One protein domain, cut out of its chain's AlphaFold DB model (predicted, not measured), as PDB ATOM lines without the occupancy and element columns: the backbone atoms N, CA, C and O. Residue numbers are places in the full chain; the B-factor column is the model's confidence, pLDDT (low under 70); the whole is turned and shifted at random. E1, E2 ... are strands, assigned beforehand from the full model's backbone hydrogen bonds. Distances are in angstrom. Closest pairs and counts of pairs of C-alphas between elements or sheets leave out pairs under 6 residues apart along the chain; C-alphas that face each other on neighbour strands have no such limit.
ATOM      1  N   GLY A 182      44.723  24.531  24.130       93.50
ATOM      2  CA  GLY A 182      45.380  23.585  23.247       93.50
ATOM      3  C   GLY A 182      44.413  22.793  22.394       93.50
ATOM      4  O   GLY A 182      43.230  23.102  22.287       93.50
ATOM      5  N   ALA A 183      44.953  21.764  21.754       95.81
ATOM      6  CA  ALA A 183      44.181  20.818  20.974       95.81
ATOM      7  C   ALA A 183      44.537  19.402  21.403       95.81
ATOM      8  O   ALA A 183      45.713  19.109  21.631       95.81
ATOM      9  N   GLY A 184      43.549  18.526  21.451       96.75
ATOM     10  CA  GLY A 184      43.749  17.142  21.824       96.75
ATOM     11  C   GLY A 184      42.718  16.216  21.197       96.75
ATOM     12  O   GLY A 184      41.740  16.650  20.582       96.75
ATOM     13  N   TRP A 185      42.979  14.921  21.320       97.62
ATOM     14  CA  TRP A 185      42.193  13.862  20.704       97.62
ATOM     15  C   TRP A 185      41.876  12.782  21.724       97.62
ATOM     16  O   TRP A 185      42.719  12.434  22.547       97.62
ATOM     17  N   ARG A 186      40.684  12.202  21.628       98.12
ATOM     18  CA  ARG A 186      40.327  10.962  22.312       98.12
ATOM     19  C   ARG A 186      39.880   9.946  21.276       98.12
ATOM     20  O   ARG A 186      39.037  10.239  20.433       98.12
ATOM     21  N   ILE A 187      40.426   8.745  21.356       97.38
ATOM     22  CA  ILE A 187      39.960   7.587  20.602       97.38
ATOM     23  C   ILE A 187      39.227   6.695  21.590       97.38
ATOM     24  O   ILE A 187      39.795   6.320  22.609       97.38
ATOM     25  N   LYS A 188      37.973   6.361  21.302       98.19
ATOM     26  CA  LYS A 188      37.191   5.411  22.088       98.19
ATOM     27  C   LYS A 188      36.821   4.225  21.211       98.19
ATOM     28  O   LYS A 188      36.209   4.387  20.158       98.19
ATOM     29  N   LEU A 189      37.181   3.026  21.645       96.25
ATOM     30  CA  LEU A 189      36.809   1.770  21.000       96.25
ATOM     31  C   LEU A 189      35.981   0.960  21.985       96.25
ATOM     32  O   LEU A 189      36.412   0.762  23.112       96.25
ATOM     33  N   SER A 190      34.808   0.487  21.581       97.94
ATOM     34  CA  SER A 190      33.937  -0.327  22.426       97.94
ATOM     35  C   SER A 190      33.384  -1.514  21.650       97.94
ATOM     36  O   SER A 190      33.076  -1.400  20.466       97.94
ATOM     37  N   GLY A 191      33.252  -2.663  22.297       94.94
ATOM     38  CA  GLY A 191      32.639  -3.847  21.708       94.94
ATOM     39  C   GLY A 191      32.199  -4.838  22.774       94.94
ATOM     40  O   GLY A 191      32.673  -4.796  23.906       94.94
ATOM     41  N   SER A 192      31.291  -5.742  22.418       94.88
ATOM     42  CA  SER A 192      30.803  -6.770  23.341       94.88
ATOM     43  C   SER A 192      31.429  -8.133  23.051       94.88
ATOM     44  O   SER A 192      31.378  -8.601  21.910       94.88
ATOM     45  N   LEU A 193      31.929  -8.817  24.078       86.56
ATOM     46  CA  LEU A 193      32.386 -10.205  24.013       86.56
ATOM     47  C   LEU A 193      31.753 -10.999  25.160       86.56
ATOM     48  O   LEU A 193      31.935 -10.666  26.325       86.56
ATOM     49  N   ASN A 194      31.011 -12.062  24.832       87.75
ATOM     50  CA  ASN A 194      30.356 -12.942  25.813       87.75
ATOM     51  C   ASN A 194      29.484 -12.203  26.851       87.75
ATOM     52  O   ASN A 194      29.443 -12.582  28.015       87.75
ATOM     53  N   GLY A 195      28.780 -11.150  26.426       89.19
ATOM     54  CA  GLY A 195      27.904 -10.361  27.299       89.19
ATOM     55  C   GLY A 195      28.614  -9.281  28.120       89.19
ATOM     56  O   GLY A 195      27.924  -8.423  28.660       89.19
ATOM     57  N   ALA A 196      29.950  -9.268  28.151       94.12
ATOM     58  CA  ALA A 196      30.726  -8.169  28.709       94.12
ATOM     59  C   ALA A 196      31.009  -7.110  27.636       94.12
ATOM     60  O   ALA A 196      31.294  -7.448  26.482       94.12
ATOM     61  N   THR A 197      30.973  -5.838  28.017       97.25
ATOM     62  CA  THR A 197      31.374  -4.712  27.167       97.25
ATOM     63  C   THR A 197      32.811  -4.341  27.491       97.25
ATOM     64  O   THR A 197      33.125  -4.032  28.632       97.25
ATOM     65  N   ILE A 198      33.687  -4.355  26.494       96.50
ATOM     66  CA  ILE A 198      35.073  -3.905  26.618       96.50
ATOM     67  C   ILE A 198      35.165  -2.540  25.949       96.50
ATOM     68  O   ILE A 198      34.834  -2.422  24.770       96.50
ATOM     69  N   THR A 199      35.625  -1.530  26.680       98.12
ATOM     70  CA  THR A 199      35.823  -0.172  26.176       98.12
ATOM     71  C   THR A 199      37.245   0.300  26.462       98.12
ATOM     72  O   THR A 199      37.712   0.219  27.590       98.12
ATOM     73  N   SER A 200      37.933   0.803  25.446       97.50
ATOM     74  CA  SER A 200      39.238   1.460  25.538       97.50
ATOM     75  C   SER A 200      39.058   2.939  25.231       97.50
ATOM     76  O   SER A 200      38.378   3.285  24.262       97.50
ATOM     77  N   TYR A 201      39.648   3.795  26.060       98.44
ATOM     78  CA  TYR A 201      39.764   5.227  25.828       98.44
ATOM     79  C   TYR A 201      41.244   5.596  25.797       98.44
ATOM     80  O   TYR A 201      41.932   5.464  26.805       98.44
ATOM     81  N   THR A 202      41.711   6.109  24.666       98.00
ATOM     82  CA  THR A 202      43.073   6.620  24.502       98.00
ATOM     83  C   THR A 202      43.022   8.128  24.329       98.00
ATOM     84  O   THR A 202      42.376   8.623  23.401       98.00
ATOM     85  N   TYR A 203      43.729   8.865  25.177       98.12
ATOM     86  CA  TYR A 203      43.769  10.323  25.166       98.12
ATOM     87  C   TYR A 203      45.135  10.835  24.711       98.12
ATOM     88  O   TYR A 203      46.183  10.344  25.137       98.12
ATOM     89  N   PHE A 204      45.114  11.867  23.869       97.31
ATOM     90  CA  PHE A 204      46.281  12.611  23.416       97.31
ATOM     91  C   PHE A 204      46.083  14.092  23.720       97.31
ATOM     92  O   PHE A 204      45.206  14.723  23.126       97.31
ATOM     93  N   ASN A 205      46.891  14.639  24.625       96.56
ATOM     94  CA  ASN A 205      46.777  16.006  25.131       96.56
ATOM     95  C   ASN A 205      45.380  16.353  25.686       96.56
ATOM     96  O   ASN A 205      44.969  17.511  25.665       96.56
ATOM     97  N   LEU A 206      44.642  15.343  26.151       96.56
ATOM     98  CA  LEU A 206      43.348  15.474  26.815       96.56
ATOM     99  C   LEU A 206      43.368  14.678  28.112       96.56
ATOM    100  O   LEU A 206      44.056  13.661  28.210       96.56
ATOM    101  N   THR A 207      42.553  15.095  29.066       95.44
ATOM    102  CA  THR A 207      42.183  14.307  30.241       95.44
ATOM    103  C   THR A 207      40.664  14.263  30.346       95.44
ATOM    104  O   THR A 207      39.965  15.163  29.885       95.44
ATOM    105  N   GLU A 208      40.132  13.191  30.925       96.25
ATOM    106  CA  GLU A 208      38.708  13.077  31.239       96.25
ATOM    107  C   GLU A 208      38.562  12.575  32.665       96.25
ATOM    108  O   GLU A 208      39.160  11.559  33.040       96.25
ATOM    109  N   LEU A 209      37.755  13.276  33.460       95.81
ATOM    110  CA  LEU A 209      37.542  12.886  34.847       95.81
ATOM    111  C   LEU A 209      36.892  11.501  34.935       95.81
ATOM    112  O   LEU A 209      35.909  11.194  34.251       95.81
ATOM    113  N   ASP A 210      37.416  10.685  35.845       96.50
ATOM    114  CA  ASP A 210      36.815   9.407  36.209       96.50
ATOM    115  C   ASP A 210      35.434   9.631  36.852       96.50
ATOM    116  O   ASP A 210      35.168  10.660  37.498       96.50
ATOM    117  N   ALA A 211      34.539   8.655  36.677       94.62
ATOM    118  CA  ALA A 211      33.240   8.620  37.337       94.62
ATOM    119  C   ALA A 211      33.406   8.897  38.840       94.62
ATOM    120  O   ALA A 211      34.375   8.463  39.464       94.62
ATOM    121  N   LYS A 212      32.483   9.679  39.414       90.50
ATOM    122  CA  LYS A 212      32.571  10.079  40.821       90.50
ATOM    123  C   LYS A 212      32.546   8.833  41.706       90.50
ATOM    124  O   LYS A 212      31.525   8.164  41.759       90.50
ATOM    125  N   ASP A 213      33.651   8.597  42.402       87.50
ATOM    126  CA  ASP A 213      33.863   7.419  43.227       87.50
ATOM    127  C   ASP A 213      34.133   7.812  44.691       87.50
ATOM    128  O   ASP A 213      35.095   8.542  44.948       87.50
ATOM    129  N   PRO A 214      33.309   7.354  45.649       87.56
ATOM    130  CA  PRO A 214      32.054   6.636  45.429       87.56
ATOM    131  C   PRO A 214      30.957   7.533  44.820       87.56
ATOM    132  O   PRO A 214      31.062   8.768  44.817       87.56
ATOM    133  N   ASP A 215      29.882   6.916  44.326       88.38
ATOM    134  CA  ASP A 215      28.699   7.635  43.860       88.38
ATOM    135  C   ASP A 215      27.978   8.379  45.000       88.38
ATOM    136  O   ASP A 215      28.401   8.400  46.159       88.38
ATOM    137  N   ALA A 216      26.856   9.030  44.682       86.44
ATOM    138  CA  ALA A 216      26.063   9.752  45.676       86.44
ATOM    139  C   ALA A 216      25.503   8.858  46.805       86.44
ATOM    140  O   ALA A 216      25.127   9.391  47.847       86.44
ATOM    141  N   ASN A 217      25.463   7.536  46.614       83.38
ATOM    142  CA  ASN A 217      25.000   6.553  47.593       83.38
ATOM    143  C   ASN A 217      26.159   5.885  48.355       83.38
ATOM    144  O   ASN A 217      25.914   5.021  49.194       83.38
ATOM    145  N   GLY A 218      27.413   6.265  48.088       87.00
ATOM    146  CA  GLY A 218      28.580   5.632  48.702       87.00
ATOM    147  C   GLY A 218      29.006   4.323  48.024       87.00
ATOM    148  O   GLY A 218      29.871   3.626  48.551       87.00
ATOM    149  N   CYS A 219      28.434   3.980  46.868       90.62
ATOM    150  CA  CYS A 219      28.803   2.788  46.116       90.62
ATOM    151  C   CYS A 219      29.997   3.037  45.194       90.62
ATOM    152  O   CYS A 219      30.109   4.115  44.604       90.62
ATOM    153  N   PRO A 220      30.886   2.047  45.018       93.44
ATOM    154  CA  PRO A 220      31.988   2.196  44.088       93.44
ATOM    155  C   PRO A 220      31.462   2.276  42.651       93.44
ATOM    156  O   PRO A 220      30.536   1.553  42.265       93.44
ATOM    157  N   THR A 221      32.093   3.115  41.833       95.88
ATOM    158  CA  THR A 221      31.778   3.232  40.397       95.88
ATOM    159  C   THR A 221      33.014   3.136  39.523       95.88
ATOM    160  O   THR A 221      34.099   3.555  39.917       95.88
ATOM    161  N   ILE A 222      32.851   2.609  38.316       95.94
ATOM    162  CA  ILE A 222      33.868   2.588  37.264       95.94
ATOM    163  C   ILE A 222      33.306   3.357  36.065       95.94
ATOM    164  O   ILE A 222      32.089   3.441  35.900       95.94
ATOM    165  N   GLY A 223      34.190   3.953  35.269       96.31
ATOM    166  CA  GLY A 223      33.839   4.666  34.049       96.31
ATOM    167  C   GLY A 223      34.390   6.081  34.012       96.31
ATOM    168  O   GLY A 223      35.090   6.535  34.919       96.31
ATOM    169  N   LYS A 224      34.047   6.785  32.939       96.88
ATOM    170  CA  LYS A 224      34.384   8.190  32.708       96.88
ATOM    171  C   LYS A 224      33.140   9.062  32.841       96.88
ATOM    172  O   LYS A 224      32.038   8.599  32.551       96.88
ATOM    173  N   ARG A 225      33.293  10.316  33.282       94.06
ATOM    174  CA  ARG A 225      32.146  11.228  33.480       94.06
ATOM    175  C   ARG A 225      31.494  11.707  32.186       94.06
ATOM    176  O   ARG A 225      30.389  12.240  32.242       94.06
ATOM    177  N   GLY A 226      32.137  11.505  31.041       94.06
ATOM    178  CA  GLY A 226      31.614  11.889  29.742       94.06
ATOM    179  C   GLY A 226      32.181  13.211  29.233       94.06
ATOM    180  O   GLY A 226      33.042  13.844  29.842       94.06
ATOM    181  N   ARG A 227      31.655  13.616  28.072       91.25
ATOM    182  CA  ARG A 227      32.169  14.707  27.226       91.25
ATOM    183  C   ARG A 227      32.320  16.041  27.954       91.25
ATOM    184  O   ARG A 227      33.305  16.727  27.725       91.25
ATOM    185  N   ASP A 228      31.385  16.367  28.842       91.62
ATOM    186  CA  ASP A 228      31.362  17.648  29.562       91.62
ATOM    187  C   ASP A 228      32.497  17.784  30.594       91.62
ATOM    188  O   ASP A 228      32.685  18.848  31.173       91.62
ATOM    189  N   TYR A 229      33.253  16.706  30.832       93.69
ATOM    190  CA  TYR A 229      34.381  16.656  31.764       93.69
ATOM    191  C   TYR A 229      35.703  16.311  31.070       93.69
ATOM    192  O   TYR A 229      36.614  15.786  31.717       93.69
ATOM    193  N   ILE A 230      35.793  16.561  29.761       95.19
ATOM    194  CA  ILE A 230      37.042  16.475  29.005       95.19
ATOM    195  C   ILE A 230      37.685  17.860  28.962       95.19
ATOM    196  O   ILE A 230      37.035  18.827  28.573       95.19
ATOM    197  N   SER A 231      38.969  17.939  29.292       94.12
ATOM    198  CA  SER A 231      39.771  19.159  29.181       94.12
ATOM    199  C   SER A 231      41.118  18.870  28.522       94.12
ATOM    200  O   SER A 231      41.502  17.714  28.314       94.12
ATOM    201  N   ILE A 232      41.837  19.926  28.137       94.94
ATOM    202  CA  ILE A 232      43.234  19.801  27.712       94.94
ATOM    203  C   ILE A 232      44.072  19.362  28.915       94.94
ATOM    204  O   ILE A 232      43.902  19.866  30.025       94.94
ATOM    205  N   ALA A 233      44.985  18.422  28.688       93.50
ATOM    206  CA  ALA A 233      45.851  17.911  29.740       93.50
ATOM    207  C   ALA A 233      46.766  19.014  30.304       93.50
ATOM    208  O   ALA A 233      47.522  19.634  29.559       93.50
ATOM    209  N   GLU A 234      46.744  19.208  31.623       88.94
ATOM    210  CA  GLU A 234      47.615  20.173  32.317       88.94
ATOM    211  C   GLU A 234      49.054  19.659  32.507       88.94
ATOM    212  O   GLU A 234      49.964  20.429  32.830       88.94
ATOM    213  N   ASP A 235      49.296  18.355  32.317       84.00
ATOM    214  CA  ASP A 235      50.611  17.768  32.570       84.00
ATOM    215  C   ASP A 235      51.616  18.090  31.451       84.00
ATOM    216  O   ASP A 235      51.705  17.423  30.414       84.00
ATOM    217  N   LEU A 236      52.439  19.107  31.713       78.00
ATOM    218  CA  LEU A 236      53.523  19.550  30.836       78.00
ATOM    219  C   LEU A 236      54.549  18.448  30.516       78.00
ATOM    220  O   LEU A 236      55.244  18.560  29.503       78.00
ATOM    221  N   ASN A 237      54.664  17.396  31.334       89.00
ATOM    222  CA  ASN A 237      55.637  16.325  31.108       89.00
ATOM    223  C   ASN A 237      55.273  15.446  29.907       89.00
ATOM    224  O   ASN A 237      56.149  14.825  29.306       89.00
ATOM    225  N   CYS A 238      53.996  15.416  29.530       88.06
ATOM    226  CA  CYS A 238      53.490  14.555  28.467       88.06
ATOM    227  C   CYS A 238      53.493  15.254  27.099       88.06
ATOM    228  O   CYS A 238      53.409  14.607  26.049       88.06
ATOM    229  N   GLY A 239      53.646  16.585  27.104       87.69
ATOM    230  CA  GLY A 239      53.542  17.429  25.918       87.69
ATOM    231  C   GLY A 239      52.215  17.217  25.180       87.69
ATOM    232  O   GLY A 239      51.238  16.736  25.741       87.69
ATOM    233  N   GLY A 240      52.188  17.505  23.876       87.56
ATOM    234  CA  GLY A 240      51.020  17.232  23.025       87.56
ATOM    235  C   GLY A 240      50.821  15.750  22.659       87.56
ATOM    236  O   GLY A 240      50.233  15.463  21.618       87.56
ATOM    237  N   GLY A 241      51.414  14.824  23.420       93.56
ATOM    238  CA  GLY A 241      51.467  13.391  23.132       93.56
ATOM    239  C   GLY A 241      50.364  12.584  23.813       93.56
ATOM    240  O   GLY A 241      49.304  13.107  24.139       93.56
ATOM    241  N   PHE A 242      50.616  11.286  23.998       96.00
ATOM    242  CA  PHE A 242      49.769  10.396  24.797       96.00
ATOM    243  C   PHE A 242      49.669  10.915  26.235       96.00
ATOM    244  O   PHE A 242      50.697  11.220  26.840       96.00
ATOM    245  N   THR A 243      48.455  10.975  26.774       97.06
ATOM    246  CA  THR A 243      48.202  11.425  28.148       97.06
ATOM    247  C   THR A 243      47.681  10.288  29.018       97.06
ATOM    248  O   THR A 243      48.167  10.094  30.130       97.06
ATOM    249  N   GLU A 244      46.719   9.517  28.513       97.38
ATOM    250  CA  GLU A 244      46.026   8.501  29.302       97.38
ATOM    251  C   GLU A 244      45.510   7.353  28.421       97.38
ATOM    252  O   GLU A 244      45.050   7.579  27.301       97.38
ATOM    253  N   GLU A 245      45.562   6.126  28.941       97.75
ATOM    254  CA  GLU A 245      44.809   4.969  28.454       97.75
ATOM    255  C   GLU A 245      43.905   4.470  29.584       97.75
ATOM    256  O   GLU A 245      44.379   4.158  30.679       97.75
ATOM    257  N   TYR A 246      42.611   4.352  29.306       98.12
ATOM    258  CA  TYR A 246      41.620   3.802  30.221       98.12
ATOM    259  C   TYR A 246      40.945   2.597  29.573       98.12
ATOM    260  O   TYR A 246      40.131   2.742  28.660       98.12
ATOM    261  N   LEU A 247      41.274   1.398  30.044       97.81
ATOM    262  CA  LEU A 247      40.624   0.162  29.627       97.81
ATOM    263  C   LEU A 247      39.548  -0.199  30.635       97.81
ATOM    264  O   LEU A 247      39.812  -0.241  31.829       97.81
ATOM    265  N   MET A 248      38.355  -0.508  30.158       98.00
ATOM    266  CA  MET A 248      37.192  -0.818  30.971       98.00
ATOM    267  C   MET A 248      36.530  -2.093  30.459       98.00
ATOM    268  O   MET A 248      36.382  -2.283  29.255       98.00
ATOM    269  N   ILE A 249      36.127  -2.968  31.373       97.31
ATOM    270  CA  ILE A 249      35.345  -4.168  31.091       97.31
ATOM    271  C   ILE A 249      34.121  -4.110  31.994       97.31
ATOM    272  O   ILE A 249      34.275  -4.097  33.207       97.31
ATOM    273  N   GLU A 250      32.924  -4.078  31.430       97.50
ATOM    274  CA  GLU A 250      31.669  -3.969  32.178       97.50
ATOM    275  C   GLU A 250      30.789  -5.189  31.936       97.50
ATOM    276  O   GLU A 250      30.746  -5.732  30.828       97.50
ATOM    277  N   GLY A 251      30.044  -5.600  32.959       95.25
ATOM    278  CA  GLY A 251      29.036  -6.649  32.835       95.25
ATOM    279  C   GLY A 251      29.613  -8.053  32.664       95.25
ATOM    280  O   GLY A 251      28.936  -8.930  32.122       95.25
ATOM    281  N   LEU A 252      30.844  -8.304  33.122       89.69
ATOM    282  CA  LEU A 252      31.408  -9.651  33.109       89.69
ATOM    283  C   LEU A 252      30.669 -10.512  34.140       89.69
ATOM    284  O   LEU A 252      30.905 -10.423  35.343       89.69
ATOM    285  N   SER A 253      29.707 -11.300  33.666       86.94
ATOM    286  CA  SER A 253      28.849 -12.108  34.529       86.94
ATOM    287  C   SER A 253      29.559 -13.381  34.984       86.94
ATOM    288  O   SER A 253      30.033 -14.169  34.164       86.94
ATOM    289  N   PHE A 254      29.571 -13.609  36.298       76.06
ATOM    290  CA  PHE A 254      30.037 -14.845  36.915       76.06
ATOM    291  C   PHE A 254      28.956 -15.391  37.850       76.06
ATOM    292  O   PHE A 254      28.754 -14.899  38.960       76.06
ATOM    293  N   ALA A 255      28.266 -16.443  37.411       82.19
ATOM    294  CA  ALA A 255      27.165 -17.069  38.144       82.19
ATOM    295  C   ALA A 255      26.054 -16.078  38.553       82.19
ATOM    296  O   ALA A 255      25.171 -15.789  37.751       82.19
ATOM    297  N   CYS A 256      26.070 -15.599  39.800       79.19
ATOM    298  CA  CYS A 256      25.061 -14.698  40.365       79.19
ATOM    299  C   CYS A 256      25.554 -13.261  40.571       79.19
ATOM    300  O   CYS A 256      24.785 -12.442  41.063       79.19
ATOM    301  N   THR A 257      26.796 -12.953  40.191       85.56
ATOM    302  CA  THR A 257      27.385 -11.617  40.320       85.56
ATOM    303  C   THR A 257      27.858 -11.099  38.966       85.56
ATOM    304  O   THR A 257      28.054 -11.859  38.010       85.56
ATOM    305  N   THR A 258      28.051  -9.787  38.871       91.81
ATOM    306  CA  THR A 258      28.713  -9.155  37.726       91.81
ATOM    307  C   THR A 258      29.958  -8.436  38.195       91.81
ATOM    308  O   THR A 258      29.963  -7.827  39.264       91.81
ATOM    309  N   VAL A 259      31.015  -8.503  37.398       91.88
ATOM    310  CA  VAL A 259      32.276  -7.832  37.679       91.88
ATOM    311  C   VAL A 259      32.525  -6.778  36.613       91.88
ATOM    312  O   VAL A 259      32.536  -7.081  35.420       91.88
ATOM    313  N   ASP A 260      32.757  -5.554  37.069       96.75
ATOM    314  CA  ASP A 260      33.255  -4.458  36.254       96.75
ATOM    315  C   ASP A 260      34.724  -4.222  36.615       96.75
ATOM    316  O   ASP A 260      35.102  -4.284  37.784       96.75
ATOM    317  N   MET A 261      35.575  -3.960  35.634       96.81
ATOM    318  CA  MET A 261      37.001  -3.712  35.828       96.81
ATOM    319  C   MET A 261      37.437  -2.480  35.048       96.81
ATOM    320  O   MET A 261      36.931  -2.221  33.959       96.81
ATOM    321  N   ALA A 262      38.410  -1.753  35.583       97.88
ATOM    322  CA  ALA A 262      39.099  -0.681  34.891       97.88
ATOM    323  C   ALA A 262      40.605  -0.727  35.149       97.88
ATOM    324  O   ALA A 262      41.047  -0.963  36.270       97.88
ATOM    325  N   LEU A 263      41.390  -0.461  34.113       96.69
ATOM    326  CA  LEU A 263      42.825  -0.236  34.175       96.69
ATOM    327  C   LEU A 263      43.100   1.163  33.636       96.69
ATOM    328  O   LEU A 263      42.759   1.455  32.491       96.69
ATOM    329  N   LYS A 264      43.738   1.999  34.451       97.75
ATOM    330  CA  LYS A 264      44.146   3.346  34.073       97.75
ATOM    331  C   LYS A 264      45.663   3.441  34.015       97.75
ATOM    332  O   LYS A 264      46.356   3.158  34.995       97.75
ATOM    333  N   LEU A 265      46.155   3.873  32.861       95.69
ATOM    334  CA  LEU A 265      47.550   4.190  32.609       95.69
ATOM    335  C   LEU A 265      47.665   5.673  32.259       95.69
ATOM    336  O   LEU A 265      46.876   6.174  31.462       95.69
ATOM    337  N   THR A 266      48.661   6.366  32.801       96.44
ATOM    338  CA  THR A 266      48.947   7.769  32.469       96.44
ATOM    339  C   THR A 266      50.381   7.944  32.016       96.44
ATOM    340  O   THR A 266      51.268   7.169  32.362       96.44
ATOM    341  N   CYS A 267      50.632   8.979  31.227       94.81
ATOM    342  CA  CYS A 267      51.978   9.334  30.784       94.81
ATOM    343  C   CYS A 267      52.942   9.630  31.948       94.81
ATOM    344  O   CYS A 267      54.129   9.329  31.844       94.81
ATOM    345  N   THR A 268      52.435  10.184  33.051       93.31
ATOM    346  CA  THR A 268      53.217  10.605  34.222       93.31
ATOM    347  C   THR A 268      53.666   9.423  35.067       93.31
ATOM    348  O   THR A 268      54.840   9.314  35.411       93.31
ATOM    349  N   ASN A 269      52.731   8.521  35.378       92.31
ATOM    350  CA  ASN A 269      52.959   7.431  36.329       92.31
ATOM    351  C   ASN A 269      53.130   6.068  35.643       92.31
ATOM    352  O   ASN A 269      53.485   5.083  36.288       92.31
ATOM    353  N   GLY A 270      52.878   5.978  34.335       93.31
ATOM    354  CA  GLY A 270      52.748   4.708  33.632       93.31
ATOM    355  C   GLY A 270      51.468   4.010  34.072       93.31
ATOM    356  O   GLY A 270      50.443   4.151  33.421       93.31
ATOM    357  N   PHE A 271      51.513   3.293  35.192       93.31
ATOM    358  CA  PHE A 271      50.333   2.724  35.838       93.31
ATOM    359  C   PHE A 271      49.797   3.678  36.904       93.31
ATOM    360  O   PHE A 271      50.546   4.114  37.773       93.31
ATOM    361  N   GLU A 272      48.497   3.965  36.869       94.31
ATOM    362  CA  GLU A 272      47.846   4.743  37.923       94.31
ATOM    363  C   GLU A 272      47.040   3.841  38.854       94.31
ATOM    364  O   GLU A 272      47.270   3.849  40.064       94.31
ATOM    365  N   TYR A 273      46.117   3.044  38.302       95.94
ATOM    366  CA  TYR A 273      45.390   2.052  39.086       95.94
ATOM    367  C   TYR A 273      44.767   0.928  38.255       95.94
ATOM    368  O   TYR A 273      44.446   1.082  37.076       95.94
ATOM    369  N   PHE A 274      44.494  -0.183  38.936       95.31
ATOM    370  CA  PHE A 274      43.557  -1.218  38.520       95.31
ATOM    371  C   PHE A 274      42.398  -1.236  39.514       95.31
ATOM    372  O   PHE A 274      42.611  -1.260  40.723       95.31
ATOM    373  N   LYS A 275      41.163  -1.204  39.027       96.06
ATOM    374  CA  LYS A 275      39.962  -1.199  39.854       96.06
ATOM    375  C   LYS A 275      39.030  -2.316  39.419       96.06
ATOM    376  O   LYS A 275      38.781  -2.465  38.232       96.06
ATOM    377  N   ALA A 276      38.478  -3.054  40.372       94.62
ATOM    378  CA  ALA A 276      37.450  -4.056  40.133       94.62
ATOM    379  C   ALA A 276      36.250  -3.804  41.050       94.62
ATOM    380  O   ALA A 276      36.418  -3.505  42.230       94.62
ATOM    381  N   ILE A 277      35.041  -3.922  40.510       95.38
ATOM    382  CA  ILE A 277      33.779  -3.829  41.239       95.38
ATOM    383  C   ILE A 277      33.015  -5.123  41.020       95.38
ATOM    384  O   ILE A 277      32.651  -5.447  39.897       95.38
ATOM    385  N   VAL A 278      32.740  -5.842  42.099       91.12
ATOM    386  CA  VAL A 278      31.852  -7.003  42.112       91.12
ATOM    387  C   VAL A 278      30.487  -6.533  42.598       91.12
ATOM    388  O   VAL A 278      30.349  -6.119  43.750       91.12
ATOM    389  N   ARG A 279      29.485  -6.575  41.725       93.12
ATOM    390  CA  ARG A 279      28.097  -6.210  42.031       93.12
ATOM    391  C   ARG A 279      27.270  -7.440  42.373       93.12
ATOM    392  O   ARG A 279      27.627  -8.564  42.014       93.12
ATOM    393  N   ASP A 280      26.144  -7.188  43.029       89.44
ATOM    394  CA  ASP A 280      25.106  -8.180  43.302       89.44
ATOM    395  C   ASP A 280      25.585  -9.394  44.110       89.44
ATOM    396  O   ASP A 280      25.074 -10.497  43.943       89.44
ATOM    397  N   ILE A 281      26.553  -9.215  45.016       84.25
ATOM    398  CA  ILE A 281      27.025 -10.292  45.894       84.25
ATOM    399  C   ILE A 281      25.885 -10.668  46.849       84.25
ATOM    400  O   ILE A 281      25.541  -9.858  47.716       84.25
ATOM    401  N   PRO A 282      25.310 -11.881  46.757       82.12
ATOM    402  CA  PRO A 282      24.227 -12.279  47.642       82.12
ATOM    403  C   PRO A 282      24.783 -12.476  49.056       82.12
ATOM    404  O   PRO A 282      25.466 -13.462  49.335       82.12
ATOM    405  N   PHE A 283      24.502 -11.537  49.959       78.19
ATOM    406  CA  PHE A 283      24.960 -11.611  51.348       78.19
ATOM    407  C   PHE A 283      23.855 -12.131  52.270       78.19
ATOM    408  O   PHE A 283      24.068 -13.049  53.060       78.19
ATOM    409  N   LEU A 284      22.642 -11.587  52.128       81.44
ATOM    410  CA  LEU A 284      21.422 -12.067  52.781       81.44
ATOM    411  C   LEU A 284      20.284 -12.120  51.752       81.44
ATOM    412  O   LEU A 284      20.348 -11.417  50.749       81.44
ATOM    413  N   PRO A 285      19.186 -12.865  52.000       82.69
ATOM    414  CA  PRO A 285      18.054 -12.940  51.062       82.69
ATOM    415  C   PRO A 285      17.413 -11.590  50.686       82.69
ATOM    416  O   PRO A 285      16.615 -11.531  49.758       82.69
ATOM    417  N   TRP A 286      17.716 -10.533  51.439       78.25
ATOM    418  CA  TRP A 286      17.209  -9.173  51.263       78.25
ATOM    419  C   TRP A 286      18.331  -8.141  51.056       78.25
ATOM    420  O   TRP A 286      18.037  -6.955  50.972       78.25
ATOM    421  N   LEU A 287      19.603  -8.556  51.000       83.19
ATOM    422  CA  LEU A 287      20.750  -7.650  50.894       83.19
ATOM    423  C   LEU A 287      21.767  -8.194  49.894       83.19
ATOM    424  O   LEU A 287      22.395  -9.230  50.139       83.19
ATOM    425  N   ASN A 288      21.960  -7.440  48.819       86.94
ATOM    426  CA  ASN A 288      23.088  -7.596  47.923       86.94
ATOM    427  C   ASN A 288      24.183  -6.623  48.343       86.94
ATOM    428  O   ASN A 288      23.898  -5.500  48.752       86.94
ATOM    429  N   LEU A 289      25.437  -7.045  48.247       88.25
ATOM    430  CA  LEU A 289      26.581  -6.162  48.434       88.25
ATOM    431  C   LEU A 289      27.222  -5.858  47.085       88.25
ATOM    432  O   LEU A 289      27.326  -6.727  46.220       88.25
ATOM    433  N   THR A 290      27.705  -4.632  46.948       91.06
ATOM    434  CA  THR A 290      28.636  -4.242  45.898       91.06
ATOM    435  C   THR A 290      29.972  -3.931  46.560       91.06
ATOM    436  O   THR A 290      30.060  -3.086  47.453       91.06
ATOM    437  N   ALA A 291      31.014  -4.637  46.134       86.69
ATOM    438  CA  ALA A 291      32.367  -4.485  46.646       86.69
ATOM    439  C   ALA A 291      33.277  -3.939  45.550       86.69
ATOM    440  O   ALA A 291      33.340  -4.499  44.462       86.69
ATOM    441  N   GLY A 292      33.989  -2.859  45.840       89.44
ATOM    442  CA  GLY A 292      35.008  -2.270  44.986       89.44
ATOM    443  C   GLY A 292      36.381  -2.437  45.618       89.44
ATOM    444  O   GLY A 292      36.539  -2.208  46.815       89.44
ATOM    445  N   VAL A 293      37.369  -2.807  44.814       85.88
ATOM    446  CA  VAL A 293      38.783  -2.767  45.185       85.88
ATOM    447  C   VAL A 293      39.543  -1.954  44.143       85.88
ATOM    448  O   VAL A 293      39.366  -2.165  42.943       85.88
ATOM    449  N   LYS A 294      40.359  -1.002  44.591       93.31
ATOM    450  CA  LYS A 294      41.233  -0.181  43.752       93.31
ATOM    451  C   LYS A 294      42.674  -0.373  44.208       93.31
ATOM    452  O   LYS A 294      43.021  -0.030  45.332       93.31
ATOM    453  N   PHE A 295      43.497  -0.905  43.320       87.94
ATOM    454  CA  PHE A 295      44.931  -1.067  43.495       87.94
ATOM    455  C   PHE A 295      45.631   0.111  42.821       87.94
ATOM    456  O   PHE A 295      45.593   0.222  41.595       87.94
ATOM    457  N   GLY A 296      46.218   1.003  43.614       90.38
ATOM    458  CA  GLY A 296      47.197   1.985  43.151       90.38
ATOM    459  C   GLY A 296      48.611   1.398  43.158       90.38
ATOM    460  O   GLY A 296      48.794   0.216  43.444       90.38
ATOM    461  N   LEU A 297      49.617   2.224  42.857       82.69
ATOM    462  CA  LEU A 297      51.025   1.819  42.981       82.69
ATOM    463  C   LEU A 297      51.385   1.475  44.434       82.69
ATOM    464  O   LEU A 297      51.880   0.385  44.698       82.69
ATOM    465  N   ASP A 298      51.035   2.372  45.358       82.00
ATOM    466  CA  ASP A 298      51.405   2.276  46.776       82.00
ATOM    467  C   ASP A 298      50.174   2.235  47.704       82.00
ATOM    468  O   ASP A 298      50.285   2.404  48.919       82.00
ATOM    469  N   SER A 299      48.971   2.058  47.147       82.00
ATOM    470  CA  SER A 299      47.716   2.097  47.903       82.00
ATOM    471  C   SER A 299      46.736   1.008  47.484       82.00
ATOM    472  O   SER A 299      46.736   0.532  46.347       82.00
ATOM    473  N   LYS A 300      45.874   0.617  48.425       80.19
ATOM    474  CA  LYS A 300      44.771  -0.322  48.205       80.19
ATOM    475  C   LYS A 300      43.533   0.219  48.897       80.19
ATOM    476  O   LYS A 300      43.495   0.275  50.124       80.19
ATOM    477  N   ASP A 301      42.531   0.584  48.109       81.94
ATOM    478  CA  ASP A 301      41.267   1.108  48.618       81.94
ATOM    479  C   ASP A 301      40.175   0.053  48.445       81.94
ATOM    480  O   ASP A 301      39.976  -0.479  47.350       81.94
ATOM    481  N   ILE A 302      39.460  -0.253  49.527       81.44
ATOM    482  CA  ILE A 302      38.320  -1.173  49.518       81.44
ATOM    483  C   ILE A 302      37.070  -0.379  49.873       81.44
ATOM    484  O   ILE A 302      37.012   0.291  50.902       81.44
ATOM    485  N   THR A 303      36.050  -0.477  49.029       84.38
ATOM    486  CA  THR A 303      34.752   0.168  49.229       84.38
ATOM    487  C   THR A 303      33.672  -0.899  49.234       84.38
ATOM    488  O   THR A 303      33.624  -1.748  48.350       84.38
ATOM    489  N   LEU A 304      32.791  -0.869  50.228       85.50
ATOM    490  CA  LEU A 304      31.649  -1.771  50.328       85.50
ATOM    491  C   LEU A 304      30.384  -0.928  50.424       85.50
ATOM    492  O   LEU A 304      30.301  -0.045  51.275       85.50
ATOM    493  N   CYS A 305      29.394  -1.234  49.599       89.31
ATOM    494  CA  CYS A 305      28.042  -0.720  49.763       89.31
ATOM    495  C   CYS A 305      27.029  -1.864  49.655       89.31
ATOM    496  O   CYS A 305      27.357  -2.955  49.183       89.31
ATOM    497  N   GLY A 306      25.812  -1.642  50.146       85.06
ATOM    498  CA  GLY A 306      24.761  -2.651  50.153       85.06
ATOM    499  C   GLY A 306      23.467  -2.113  49.568       85.06
ATOM    500  O   GLY A 306      22.985  -1.068  49.998       85.06
ATOM    501  N   ASP A 307      22.891  -2.874  48.645       81.38
ATOM    502  CA  ASP A 307      21.588  -2.619  48.055       81.38
ATOM    503  C   ASP A 307      20.576  -3.609  48.618       81.38
ATOM    504  O   ASP A 307      20.756  -4.832  48.598       81.38
ATOM    505  N   ILE A 308      19.478  -3.081  49.145       73.31
ATOM    506  CA  ILE A 308      18.410  -3.922  49.677       73.31
ATOM    507  C   ILE A 308      17.606  -4.432  48.506       73.31
ATOM    508  O   ILE A 308      16.869  -3.685  47.857       73.31
ATOM    509  N   VAL A 309      17.740  -5.730  48.263       71.56
ATOM    510  CA  VAL A 309      16.910  -6.426  47.298       71.56
ATOM    511  C   VAL A 309      15.489  -6.329  47.816       71.56
ATOM    512  O   VAL A 309      15.182  -6.773  48.926       71.56
ATOM    513  N   THR A 310      14.619  -5.702  47.030       58.81
ATOM    514  CA  THR A 310      13.195  -5.627  47.338       58.81
ATOM    515  C   THR A 310      12.679  -7.052  47.498       58.81
ATOM    516  O   THR A 310      12.559  -7.806  46.533       58.81
ATOM    517  N   VAL A 311      12.424  -7.447  48.747       51.22
ATOM    518  CA  VAL A 311      11.824  -8.743  49.052       51.22
ATOM    519  C   VAL A 311      10.458  -8.756  48.366       51.22
ATOM    520  O   VAL A 311       9.710  -7.790  48.533       51.22
ATOM    521  N   PRO A 312      10.097  -9.800  47.602       44.19
ATOM    522  CA  PRO A 312       8.768  -9.897  47.011       44.19
ATOM    523  C   PRO A 312       7.718  -9.933  48.137       44.19
ATOM    524  O   PRO A 312       7.494 -10.969  48.759       44.19
ATOM    525  N   GLY A 313       7.135  -8.774  48.454       44.62
ATOM    526  CA  GLY A 313       6.319  -8.553  49.647       44.62
ATOM    527  C   GLY A 313       6.412  -7.105  50.128       44.62
ATOM    528  O   GLY A 313       7.105  -6.813  51.099       44.62
ATOM    529  N   ASP A 314       5.712  -6.208  49.434       37.25
ATOM    530  CA  ASP A 314       5.592  -4.781  49.750       37.25
ATOM    531  C   ASP A 314       5.230  -4.552  51.228       37.25
ATOM    532  O   ASP A 314       4.096  -4.828  51.615       37.25
ATOM    533  N   CYS A 315       6.162  -4.049  52.049       30.77
ATOM    534  CA  CYS A 315       5.869  -3.228  53.244       30.77
ATOM    535  C   CYS A 315       7.108  -2.740  54.016       30.77
ATOM    536  O   CYS A 315       6.937  -1.995  54.982       30.77
ATOM    537  N   LEU A 316       8.338  -3.135  53.662       29.14
ATOM    538  CA  LEU A 316       9.507  -2.722  54.442       29.14
ATOM    539  C   LEU A 316      10.730  -2.444  53.563       29.14
ATOM    540  O   LEU A 316      11.339  -3.358  53.018       29.14
ATOM    541  N   THR A 317      11.106  -1.171  53.489       32.19
ATOM    542  CA  THR A 317      12.385  -0.701  52.947       32.19
ATOM    543  C   THR A 317      13.233  -0.266  54.139       32.19
ATOM    544  O   THR A 317      12.845   0.660  54.850       32.19
ATOM    545  N   VAL A 318      14.354  -0.936  54.416       33.38
ATOM    546  CA  VAL A 318      15.221  -0.612  55.569       33.38
ATOM    547  C   VAL A 318      16.522   0.006  55.079       33.38
ATOM    548  O   VAL A 318      17.540  -0.646  55.160       33.38
ATOM    549  N   GLY A 319      16.535   1.237  54.569       30.77
ATOM    550  CA  GLY A 319      17.795   1.874  54.148       30.77
ATOM    551  C   GLY A 319      18.833   1.878  55.281       30.77
ATOM    552  O   GLY A 319      18.670   2.604  56.259       30.77
ATOM    553  N   ALA A 320      19.872   1.048  55.167       36.28
ATOM    554  CA  ALA A 320      20.988   1.002  56.102       36.28
ATOM    555  C   ALA A 320      22.199   1.629  55.414       36.28
ATOM    556  O   ALA A 320      22.865   0.991  54.605       36.28
ATOM    557  N   VAL A 321      22.463   2.892  55.730       35.34
ATOM    558  CA  VAL A 321      23.738   3.535  55.412       35.34
ATOM    559  C   VAL A 321      24.662   3.235  56.585       35.34
ATOM    560  O   VAL A 321      24.386   3.658  57.709       35.34
ATOM    561  N   ILE A 322      25.719   2.458  56.355       44.81
ATOM    562  CA  ILE A 322      26.763   2.250  57.363       44.81
ATOM    563  C   ILE A 322      27.734   3.429  57.241       44.81
ATOM    564  O   ILE A 322      28.740   3.351  56.541       44.81
ATOM    565  N   ASP A 323      27.370   4.549  57.864       37.22
ATOM    566  CA  ASP A 323      28.215   5.740  57.964       37.22
ATOM    567  C   ASP A 323      29.214   5.555  59.117       37.22
ATOM    568  O   ASP A 323      28.835   5.415  60.284       37.22
ATOM    569  N   TRP A 324      30.500   5.501  58.773       49.72
ATOM    570  CA  TRP A 324      31.603   5.347  59.714       49.72
ATOM    571  C   TRP A 324      32.189   6.716  60.041       49.72
ATOM    572  O   TRP A 324      33.228   7.102  59.513       49.72
ATOM    573  N   THR A 325      31.552   7.448  60.952       38.59
ATOM    574  CA  THR A 325      32.154   8.638  61.561       38.59
ATOM    575  C   THR A 325      31.771   8.766  63.035       38.59
ATOM    576  O   THR A 325      30.606   8.717  63.429       38.59
ATOM    577  N   CYS A 326      32.778   8.939  63.892       49.00
ATOM    578  CA  CYS A 326      32.572   9.230  65.307       49.00
ATOM    579  C   CYS A 326      32.175  10.702  65.484       49.00
ATOM    580  O   CYS A 326      33.018  11.592  65.373       49.00
ATOM    581  N   MET A 327      30.912  10.980  65.819       40.56
ATOM    582  CA  MET A 327      30.488  12.323  66.229       40.56
ATOM    583  C   MET A 327      30.726  12.547  67.729       40.56
ATOM    584  O   MET A 327      29.912  12.164  68.571       40.56
ATOM    585  N   PHE A 328      31.829  13.219  68.067       48.78
ATOM    586  CA  PHE A 328      32.194  13.553  69.451       48.78
ATOM    587  C   PHE A 328      31.321  14.640  70.101       48.78
ATOM    588  O   PHE A 328      31.384  14.813  71.317       48.78
ATOM    589  N   GLU A 329      30.493  15.361  69.343       45.72
ATOM    590  CA  GLU A 329      29.879  16.590  69.860       45.72
ATOM    591  C   GLU A 329      28.474  16.438  70.443       45.72
ATOM    592  O   GLU A 329      28.073  17.323  71.197       45.72
ATOM    593  N   HIS A 330      27.720  15.361  70.157       45.19
ATOM    594  CA  HIS A 330      26.274  15.463  70.395       45.19
ATOM    595  C   HIS A 330      25.495  14.380  71.136       45.19
ATOM    596  O   HIS A 330      24.376  14.737  71.476       45.19
ATOM    597  N   ASN A 331      25.979  13.166  71.469       40.25
ATOM    598  CA  ASN A 331      25.185  12.277  72.359       40.25
ATOM    599  C   ASN A 331      25.869  11.066  73.044       40.25
ATOM    600  O   ASN A 331      25.160  10.304  73.689       40.25
ATOM    601  N   GLN A 332      27.191  10.855  72.978       48.25
ATOM    602  CA  GLN A 332      27.876   9.736  73.679       48.25
ATOM    603  C   GLN A 332      27.289   8.316  73.460       48.25
ATOM    604  O   GLN A 332      27.574   7.410  74.242       48.25
ATOM    605  N   ILE A 333      26.488   8.075  72.418       40.19
ATOM    606  CA  ILE A 333      26.048   6.720  72.072       40.19
ATOM    607  C   ILE A 333      26.926   6.231  70.928       40.19
ATOM    608  O   ILE A 333      26.787   6.671  69.787       40.19
ATOM    609  N   CYS A 334      27.841   5.323  71.258       43.88
ATOM    610  CA  CYS A 334      28.596   4.552  70.286       43.88
ATOM    611  C   CYS A 334      27.662   3.497  69.679       43.88
ATOM    612  O   CYS A 334      27.372   2.489  70.315       43.88
ATOM    613  N   ASN A 335      27.205   3.696  68.444       39.19
ATOM    614  CA  ASN A 335      26.608   2.620  67.644       39.19
ATOM    615  C   ASN A 335      27.714   1.834  66.909       39.19
ATOM    616  O   ASN A 335      27.587   1.517  65.730       39.19
ATOM    617  N   THR A 336      28.838   1.581  67.586       36.72
ATOM    618  CA  THR A 336      30.026   0.932  67.027       36.72
ATOM    619  C   THR A 336      29.858  -0.584  67.035       36.72
ATOM    620  O   THR A 336      29.672  -1.194  68.085       36.72
ATOM    621  N   ILE A 337      29.987  -1.214  65.867       44.69
ATOM    622  CA  ILE A 337      30.493  -2.586  65.803       44.69
ATOM    623  C   ILE A 337      31.992  -2.471  66.114       44.69
ATOM    624  O   ILE A 337      32.693  -1.777  65.383       44.69
ATOM    625  N   ASP A 338      32.479  -3.135  67.167       39.25
ATOM    626  CA  ASP A 338      33.880  -3.122  67.667       39.25
ATOM    627  C   ASP A 338      34.932  -3.686  66.673       39.25
ATOM    628  O   ASP A 338      36.078  -3.954  67.024       39.25
ATOM    629  N   GLY A 339      34.545  -3.856  65.408       45.53
ATOM    630  CA  GLY A 339      35.359  -4.356  64.310       45.53
ATOM    631  C   GLY A 339      34.796  -5.652  63.735       45.53
ATOM    632  O   GLY A 339      34.688  -6.668  64.418       45.53
ATOM    633  N   ILE A 340      34.479  -5.645  62.441       49.44
ATOM    634  CA  ILE A 340      34.516  -6.867  61.636       49.44
ATOM    635  C   ILE A 340      35.945  -6.948  61.110       49.44
ATOM    636  O   ILE A 340      36.336  -6.160  60.255       49.44
ATOM    637  N   ILE A 341      36.739  -7.875  61.647       46.50
ATOM    638  CA  ILE A 341      38.087  -8.125  61.136       46.50
ATOM    639  C   ILE A 341      37.967  -9.103  59.970       46.50
ATOM    640  O   ILE A 341      37.831 -10.313  60.165       46.50
TER     641      ILE A 341
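AT A GLANCE: This is residues 182 to 341 of the 562 residues of an uncharacterized protein of Candidatus Acetothermia bacterium (UniProt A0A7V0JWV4). One broad, twisted sheet of seven strands makes the body; the small hairpin E3 and E4 sits near the E1 end of it, and from there the loop of residues 209 to 229 reaches over one face toward the middle of the sheet, while the opposite face is bare. Beyond edge strand E9 a long tail, residues 309 to 341, runs away from the body, and its residues 327 to 333 stick out free. The printed part has 160 residues, no named helix and nine named strands, E1 to E9 in order along the chain; the large sheet runs E1, E2, E5, E6, E7, E8, E9, antiparallel throughout, and the class is all strand. The whole is loose, with a radius of gyration of the C-alphas of 19.4 A and spans of 55 by 46 by 29 A.

IN THESE COORDINATES: Find C-alpha 182 at (45.380, 23.585, 23.247); from there E1 runs 36.2 A to residue 193. E2 follows at residues 196 to 204, then the short E3, residues 206 to 208, and E4, residues 230 to 232. E5, residues 242 to 254, covers 34.3 A, and E6, residues 257 to 266, covers 30.0 A. E7, the longest strand, begins with C-alpha 270 at (52.748, 4.708, 33.632) and runs 40.4 A to residue 284. E8 is residues 287 to 296, and E9, residues 300 to 308, ends with C-alpha 308 at (18.410, -3.922, 49.677).

HOW THE PARTS SIT: Start at edge strand E1: it forms a hairpin with E2, at 165 degrees, where N 187 and O 202 are 2.8 A apart. On to E5, antiparallel to E2 at 174 degrees, look for N 199 and O 248, 2.8 A apart. E5 to E9 form a meander, each strand the antiparallel neighbour of the one before: look for N 247 and O 263 at 2.9 A, N 262 and O 275 at 2.8 A, N 276 and O 293 at 2.9 A, and N 290 and O 305 at 2.8 A. From edge to edge the strands' lines turn by 57 degrees. The hairpin E3 and E4 has N 207 and O 231 2.9 A apart; the closest C-alphas of E1 and E3 are those of Gly 184 and Leu 206, 5.3 A apart. E2 and E3 meet only through their link, and E4 and E5 are apart.

THE WHOLE: The two C-alphas farthest apart, those of Gly 239 and Gly 313, are 58.9 A from each other. The printed part has no cut. The link from E3 to E4, 21 residues, is long. The mean pLDDT of the printed part is 81.3, and residues 310 to 341 are under 70.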